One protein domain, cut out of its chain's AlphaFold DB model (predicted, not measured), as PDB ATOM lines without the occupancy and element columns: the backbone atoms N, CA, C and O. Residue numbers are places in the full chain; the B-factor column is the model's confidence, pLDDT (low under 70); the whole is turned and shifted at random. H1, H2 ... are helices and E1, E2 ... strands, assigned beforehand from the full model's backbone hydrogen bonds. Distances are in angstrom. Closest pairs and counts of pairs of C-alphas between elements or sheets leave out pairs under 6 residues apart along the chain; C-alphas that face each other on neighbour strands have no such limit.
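AT A GLANCE: This is residues 32 to 78 of the 375 residues of an uncharacterized protein of viral metagenome (UniProt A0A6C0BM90). A small sheet of three parallel strands has one short helix, H1, over one of its faces and no named element over the other, while a wide loop, residues 40 to 53, swings out beyond the E2 edge of the sheet. The printed part has 47 residues, with E1, E2, H1 and E3 in that order along the chain; the sheet runs E2, E1, E3. The class is mixed, helices and strands, with under half of the residues, 19, in named elements. The whole is compact, with a radius of gyration of the C-alphas of 10.1 A and spans of 29 by 22 by 13 A.

HOW THE PARTS SIT: E1, residues 35 to 39, is the inner strand. The edge strand E2, residues 54 to 56, is parallel to it at 33 degrees; N 54 and O 35 are within hydrogen-bond range at 2.8 A. H1, residues 59 to 64, is on the sheet at a height of 8.6 A. It lies over E1 and runs along the strands, at 25 degrees to E1 on the local plane; their closest C-alphas, of Ala 36 and Ala 62, are 6.0 A apart. Every O i to N i+4 pair in H1 is within hydrogen-bond range. The other edge strand, E3, residues 70 to 74, is parallel to E1 at 19 degrees, with N 72 and O 36 at 2.8 A. E2, H1 and E3 form a split strand-helix-strand unit, two parallel strands with a helix between them in the chain and E1 between them in the sheet; its crossover is right-handed.

IN THESE COORDINATES: E1 begins at C-alpha 35 (-46.442, -3.519, -29.686) and is 13.1 A long. E2 measures 6.6 A and H1 8.6 A. E3 measures 12.9 A and ends at C-alpha 74 (-45.864, 8.111, -35.194).

THE WHOLE: The C-alphas farthest apart, of Val 49 and Pro 78, are 30.4 A apart. The printed part has no cut. The link E1 to E2 is long, with 14 residues; the other two are tight. Mean pLDDT of the printed part is 79.5, with residue 32 and residues 42 to 51 under 70.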
ATOM      1  N   ALA A  32     -50.727  -9.911 -30.647       58.69
ATOM      2  CA  ALA A  32     -49.545  -9.221 -30.140       58.69
ATOM      3  C   ALA A  32     -49.976  -8.070 -29.215       58.69
ATOM      4  O   ALA A  32     -50.488  -7.053 -29.676       58.69
ATOM      5  N   ASN A  33     -49.790  -8.255 -27.905       71.94
ATOM      6  CA  ASN A  33     -50.019  -7.225 -26.881       71.94
ATOM      7  C   ASN A  33     -48.731  -6.468 -26.519       71.94
ATOM      8  O   ASN A  33     -48.747  -5.678 -25.585       71.94
ATOM      9  N   ASN A  34     -47.621  -6.732 -27.217       86.50
ATOM     10  CA  ASN A  34     -46.305  -6.176 -26.900       86.50
ATOM     11  C   ASN A  34     -45.853  -5.044 -27.831       86.50
ATOM     12  O   ASN A  34     -44.734  -4.549 -27.692       86.50
ATOM     13  N   VAL A  35     -46.712  -4.622 -28.760       89.38
ATOM     14  CA  VAL A  35     -46.442  -3.519 -29.686       89.38
ATOM     15  C   VAL A  35     -47.340  -2.336 -29.353       89.38
ATOM     16  O   VAL A  35     -48.563  -2.454 -29.361       89.38
ATOM     17  N   ALA A  36     -46.736  -1.180 -29.111       89.00
ATOM     18  CA  ALA A  36     -47.410   0.096 -28.951       89.00
ATOM     19  C   ALA A  36     -47.252   0.940 -30.217       89.00
ATOM     20  O   ALA A  36     -46.164   1.000 -30.786       89.00
ATOM     21  N   ILE A  37     -48.307   1.648 -30.620       88.56
ATOM     22  CA  ILE A  37     -48.190   2.767 -31.564       88.56
ATOM     23  C   ILE A  37     -48.573   4.036 -30.821       88.56
ATOM     24  O   ILE A  37     -49.703   4.165 -30.345       88.56
ATOM     25  N   VAL A  38     -47.631   4.969 -30.737       87.56
ATOM     26  CA  VAL A  38     -47.841   6.275 -30.123       87.56
ATOM     27  C   VAL A  38     -48.160   7.287 -31.214       87.56
ATOM     28  O   VAL A  38     -47.356   7.469 -32.131       87.56
ATOM     29  N   THR A  39     -49.319   7.940 -31.133       87.25
ATOM     30  CA  THR A  39     -49.790   8.890 -32.153       87.25
ATOM     31  C   THR A  39     -50.198  10.241 -31.564       87.25
ATOM     32  O   THR A  39     -50.456  10.370 -30.369       87.25
ATOM     33  N   ASP A  40     -50.272  11.272 -32.413       79.69
ATOM     34  CA  ASP A  40     -50.794  12.600 -32.032       79.69
ATOM     35  C   ASP A  40     -52.321  12.598 -31.812       79.69
ATOM     36  O   ASP A  40     -52.895  13.531 -31.247       79.69
ATOM     37  N   THR A  41     -53.011  11.561 -32.288       73.12
ATOM     38  CA  THR A  41     -54.468  11.455 -32.238       73.12
ATOM     39  C   THR A  41     -54.964  11.124 -30.836       73.12
ATOM     40  O   THR A  41     -54.803  10.013 -30.345       73.12
ATOM     41  N   VAL A  42     -55.682  12.074 -30.238       59.38
ATOM     42  CA  VAL A  42     -56.409  11.904 -28.965       59.38
ATOM     43  C   VAL A  42     -57.668  11.039 -29.117       59.38
ATOM     44  O   VAL A  42     -58.301  10.652 -28.136       59.38
ATOM     45  N   THR A  43     -58.078  10.759 -30.355       57.06
ATOM     46  CA  THR A  43     -59.259   9.951 -30.638       57.06
ATOM     47  C   THR A  43     -58.918   8.488 -30.411       57.06
ATOM     48  O   THR A  43     -58.230   7.879 -31.229       57.06
ATOM     49  N   ALA A  44     -59.417   7.922 -29.308       55.44
ATOM     50  CA  ALA A  44     -59.402   6.485 -29.079       55.44
ATOM     51  C   ALA A  44     -60.021   5.802 -30.302       55.44
ATOM     52  O   ALA A  44     -61.230   5.874 -30.538       55.44
ATOM     53  N   LEU A  45     -59.171   5.199 -31.130       57.97
ATOM     54  CA  LEU A  45     -59.648   4.392 -32.234       57.97
ATOM     55  C   LEU A  45     -60.455   3.241 -31.619       57.97
ATOM     56  O   LEU A  45     -59.976   2.652 -30.645       57.97
ATOM     57  N   PRO A  46     -61.640   2.899 -32.158       57.81
ATOM     58  CA  PRO A  46     -62.423   1.781 -31.654       57.81
ATOM     59  C   PRO A  46     -61.531   0.542 -31.518       57.81
ATOM     60  O   PRO A  46     -60.630   0.375 -32.353       57.81
ATOM     61  N   PRO A  47     -61.716  -0.294 -30.482       57.34
ATOM     62  CA  PRO A  47     -60.997  -1.552 -30.370       57.34
ATOM     63  C   PRO A  47     -61.400  -2.440 -31.551       57.34
ATOM     64  O   PRO A  47     -62.406  -3.145 -31.500       57.34
ATOM     65  N   ASP A  48     -60.649  -2.360 -32.649       57.84
ATOM     66  CA  ASP A  48     -60.884  -3.228 -33.793       57.84
ATOM     67  C   ASP A  48     -60.374  -4.617 -33.434       57.84
ATOM     68  O   ASP A  48     -59.201  -4.829 -33.106       57.84
ATOM     69  N   VAL A  49     -61.287  -5.574 -33.511       56.56
ATOM     70  CA  VAL A  49     -60.995  -6.988 -33.341       56.56
ATOM     71  C   VAL A  49     -59.930  -7.394 -34.369       56.56
ATOM     72  O   VAL A  49     -60.135  -7.238 -35.571       56.56
ATOM     73  N   GLY A  50     -58.788  -7.910 -33.900       59.19
ATOM     74  CA  GLY A  50     -57.673  -8.333 -34.759       59.19
ATOM     75  C   GLY A  50     -56.528  -7.326 -34.918       59.19
ATOM     76  O   GLY A  50     -55.665  -7.542 -35.769       59.19
ATOM     77  N   ARG A  51     -56.472  -6.245 -34.126       65.12
ATOM     78  CA  ARG A  51     -55.265  -5.400 -34.061       65.12
ATOM     79  C   ARG A  51     -54.108  -6.126 -33.367       65.12
ATOM     80  O   ARG A  51     -54.295  -6.823 -32.374       65.12
ATOM     81  N   TYR A  52     -52.908  -5.919 -33.901       75.69
ATOM     82  CA  TYR A  52     -51.639  -6.469 -33.402       75.69
ATOM     83  C   TYR A  52     -50.827  -5.425 -32.619       75.69
ATOM     84  O   TYR A  52     -49.607  -5.516 -32.550       75.69
ATOM     85  N   TRP A  53     -51.490  -4.372 -32.134       81.25
ATOM     86  CA  TRP A  53     -50.852  -3.240 -31.472       81.25
ATOM     87  C   TRP A  53     -51.836  -2.503 -30.560       81.25
ATOM     88  O   TRP A  53     -53.052  -2.538 -30.779       81.25
ATOM     89  N   VAL A  54     -51.292  -1.805 -29.564       84.50
ATOM     90  CA  VAL A  54     -52.029  -1.013 -28.577       84.50
ATOM     91  C   VAL A  54     -51.808   0.485 -28.853       84.50
ATOM     92  O   VAL A  54     -50.658   0.913 -28.989       84.50
ATOM     93  N   PRO A  55     -52.874   1.297 -29.000       85.88
ATOM     94  CA  PRO A  55     -52.746   2.738 -29.197       85.88
ATOM     95  C   PRO A  55     -52.347   3.443 -27.899       85.88
ATOM     96  O   PRO A  55     -52.980   3.233 -26.867       85.88
ATOM     97  N   TYR A  56     -51.383   4.357 -27.983       87.88
ATOM     98  CA  TYR A  56     -51.062   5.298 -26.912       87.88
ATOM     99  C   TYR A  56     -50.990   6.725 -27.447       87.88
ATOM    100  O   TYR A  56     -50.669   6.967 -28.610       87.88
ATOM    101  N   THR A  57     -51.267   7.690 -26.577       87.44
ATOM    102  CA  THR A  57     -51.141   9.122 -26.886       87.44
ATOM    103  C   THR A  57     -49.818   9.715 -26.411       87.44
ATOM    104  O   THR A  57     -49.464  10.813 -26.838       87.44
ATOM    105  N   SER A  58     -49.084   9.014 -25.543       89.12
ATOM    106  CA  SER A  58     -47.775   9.435 -25.041       89.12
ATOM    107  C   SER A  58     -46.783   8.272 -25.030       89.12
ATOM    108  O   SER A  58     -47.167   7.109 -24.853       89.12
ATOM    109  N   LEU A  59     -45.501   8.588 -25.218       89.00
ATOM    110  CA  LEU A  59     -44.421   7.610 -25.102       89.00
ATOM    111  C   LEU A  59     -44.357   7.058 -23.676       89.00
ATOM    112  O   LEU A  59     -44.123   5.868 -23.496       89.00
ATOM    113  N   LEU A  60     -44.617   7.902 -22.677       88.88
ATOM    114  CA  LEU A  60     -44.632   7.514 -21.271       88.88
ATOM    115  C   LEU A  60     -45.686   6.441 -20.969       88.88
ATOM    116  O   LEU A  60     -45.378   5.471 -20.283       88.88
ATOM    117  N   ASP A  61     -46.907   6.578 -21.483       88.56
ATOM    118  CA  ASP A  61     -47.972   5.605 -21.216       88.56
ATOM    119  C   ASP A  61     -47.664   4.256 -21.874       88.56
ATOM    120  O   ASP A  61     -47.775   3.218 -21.224       88.56
ATOM    121  N   ALA A  62     -47.193   4.278 -23.128       89.38
ATOM    122  CA  ALA A  62     -46.732   3.077 -23.831       89.38
ATOM    123  C   ALA A  62     -45.594   2.387 -23.078       89.38
ATOM    124  O   ALA A  62     -45.536   1.167 -22.957       89.38
ATOM    125  N   TYR A  63     -44.688   3.199 -22.548       86.81
ATOM    126  CA  TYR A  63     -43.527   2.755 -21.810       86.81
ATOM    127  C   TYR A  63     -43.838   2.289 -20.378       86.81
ATOM    128  O   TYR A  63     -43.077   1.507 -19.822       86.81
ATOM    129  N   ASN A  64     -44.927   2.728 -19.754       87.31
ATOM    130  CA  ASN A  64     -45.324   2.240 -18.429       87.31
ATOM    131  C   ASN A  64     -46.101   0.923 -18.497       87.31
ATOM    132  O   ASN A  64     -46.254   0.255 -17.475       87.31
ATOM    133  N   ASP A  65     -46.584   0.530 -19.677       87.19
ATOM    134  CA  ASP A  65     -47.273  -0.741 -19.843       87.19
ATOM    135  C   ASP A  65     -46.257  -1.896 -19.868       87.19
ATOM    136  O   ASP A  65     -45.464  -1.977 -20.815       87.19
ATOM    137  N   PRO A  66     -46.256  -2.800 -18.862       86.12
ATOM    138  CA  PRO A  66     -45.290  -3.888 -18.738       86.12
ATOM    139  C   PRO A  66     -45.367  -4.911 -19.882       86.12
ATOM    140  O   PRO A  66     -44.392  -5.628 -20.103       86.12
ATOM    141  N   ALA A  67     -46.484  -4.976 -20.617       87.25
ATOM    142  CA  ALA A  67     -46.637  -5.884 -21.749       87.25
ATOM    143  C   ALA A  67     -45.903  -5.395 -23.006       87.25
ATOM    144  O   ALA A  67     -45.567  -6.213 -23.857       87.25
ATOM    145  N   ILE A  68     -45.643  -4.087 -23.120       88.31
ATOM    146  CA  ILE A  68     -45.065  -3.457 -24.313       88.31
ATOM    147  C   ILE A  68     -43.541  -3.600 -24.358       88.31
ATOM    148  O   ILE A  68     -42.835  -3.138 -23.471       88.31
ATOM    149  N   GLU A  69     -43.022  -4.173 -25.439       90.56
ATOM    150  CA  GLU A  69     -41.582  -4.326 -25.706       90.56
ATOM    151  C   GLU A  69     -41.133  -3.490 -26.913       90.56
ATOM    152  O   GLU A  69     -39.966  -3.113 -27.032       90.56
ATOM    153  N   HIS A  70     -42.064  -3.182 -27.817       91.31
ATOM    154  CA  HIS A  70     -41.801  -2.436 -29.038       91.31
ATOM    155  C   HIS A  70     -42.734  -1.231 -29.131       91.31
ATOM    156  O   HIS A  70     -43.952  -1.374 -29.096       91.31
ATOM    157  N   ILE A  71     -42.165  -0.039 -29.263       91.50
ATOM    158  CA  ILE A  71     -42.887   1.225 -29.322       91.50
ATOM    159  C   ILE A  71     -42.608   1.879 -30.666       91.50
ATOM    160  O   ILE A  71     -41.474   2.230 -30.983       91.50
ATOM    161  N   ILE A  72     -43.665   2.087 -31.436       90.81
ATOM    162  CA  ILE A  72     -43.626   2.768 -32.719       90.81
ATOM    163  C   ILE A  72     -44.103   4.206 -32.511       90.81
ATOM    164  O   ILE A  72     -45.262   4.450 -32.180       90.81
ATOM    165  N   LEU A  73     -43.206   5.166 -32.707       89.06
ATOM    166  CA  LEU A  73     -43.486   6.592 -32.647       89.06
ATOM    167  C   LEU A  73     -43.958   7.088 -34.011       89.06
ATOM    168  O   LEU A  73     -43.185   7.217 -34.964       89.06
ATOM    169  N   HIS A  74     -45.242   7.417 -34.077       87.25
ATOM    170  CA  HIS A  74     -45.864   8.111 -35.194       87.25
ATOM    171  C   HIS A  74     -46.462   9.427 -34.688       87.25
ATOM    172  O   HIS A  74     -47.673   9.662 -34.720       87.25
ATOM    173  N   LYS A  75     -45.572  10.272 -34.162       83.06
ATOM    174  CA  LYS A  75     -45.884  11.601 -33.639       83.06
ATOM    175  C   LYS A  75     -45.082  12.669 -34.360       83.06
ATOM    176  O   LYS A  75     -43.962  12.434 -34.811       83.06
ATOM    177  N   THR A  76     -45.665  13.856 -34.431       78.00
ATOM    178  CA  THR A  76     -45.008  15.075 -34.914       78.00
ATOM    179  C   THR A  76     -44.535  15.964 -33.768       78.00
ATOM    180  O   THR A  76     -43.666  16.815 -33.962       78.00
ATOM    181  N   GLN A  77     -45.088  15.770 -32.567       83.44
ATOM    182  CA  GLN A  77     -44.724  16.527 -31.374       83.44
ATOM    183  C   GLN A  77     -43.570  15.868 -30.605       83.44
ATOM    184  O   GLN A  77     -43.458  14.642 -30.618       83.44
ATOM    185  N   PRO A  78     -42.723  16.659 -29.913       85.44
ATOM    186  CA  PRO A  78     -41.706  16.119 -29.022       85.44
ATOM    187  C   PRO A  78     -42.290  15.258 -27.902       85.44
ATOM    188  O   PRO A  78     -43.300  15.615 -27.300       85.44
TER     189      PRO A  78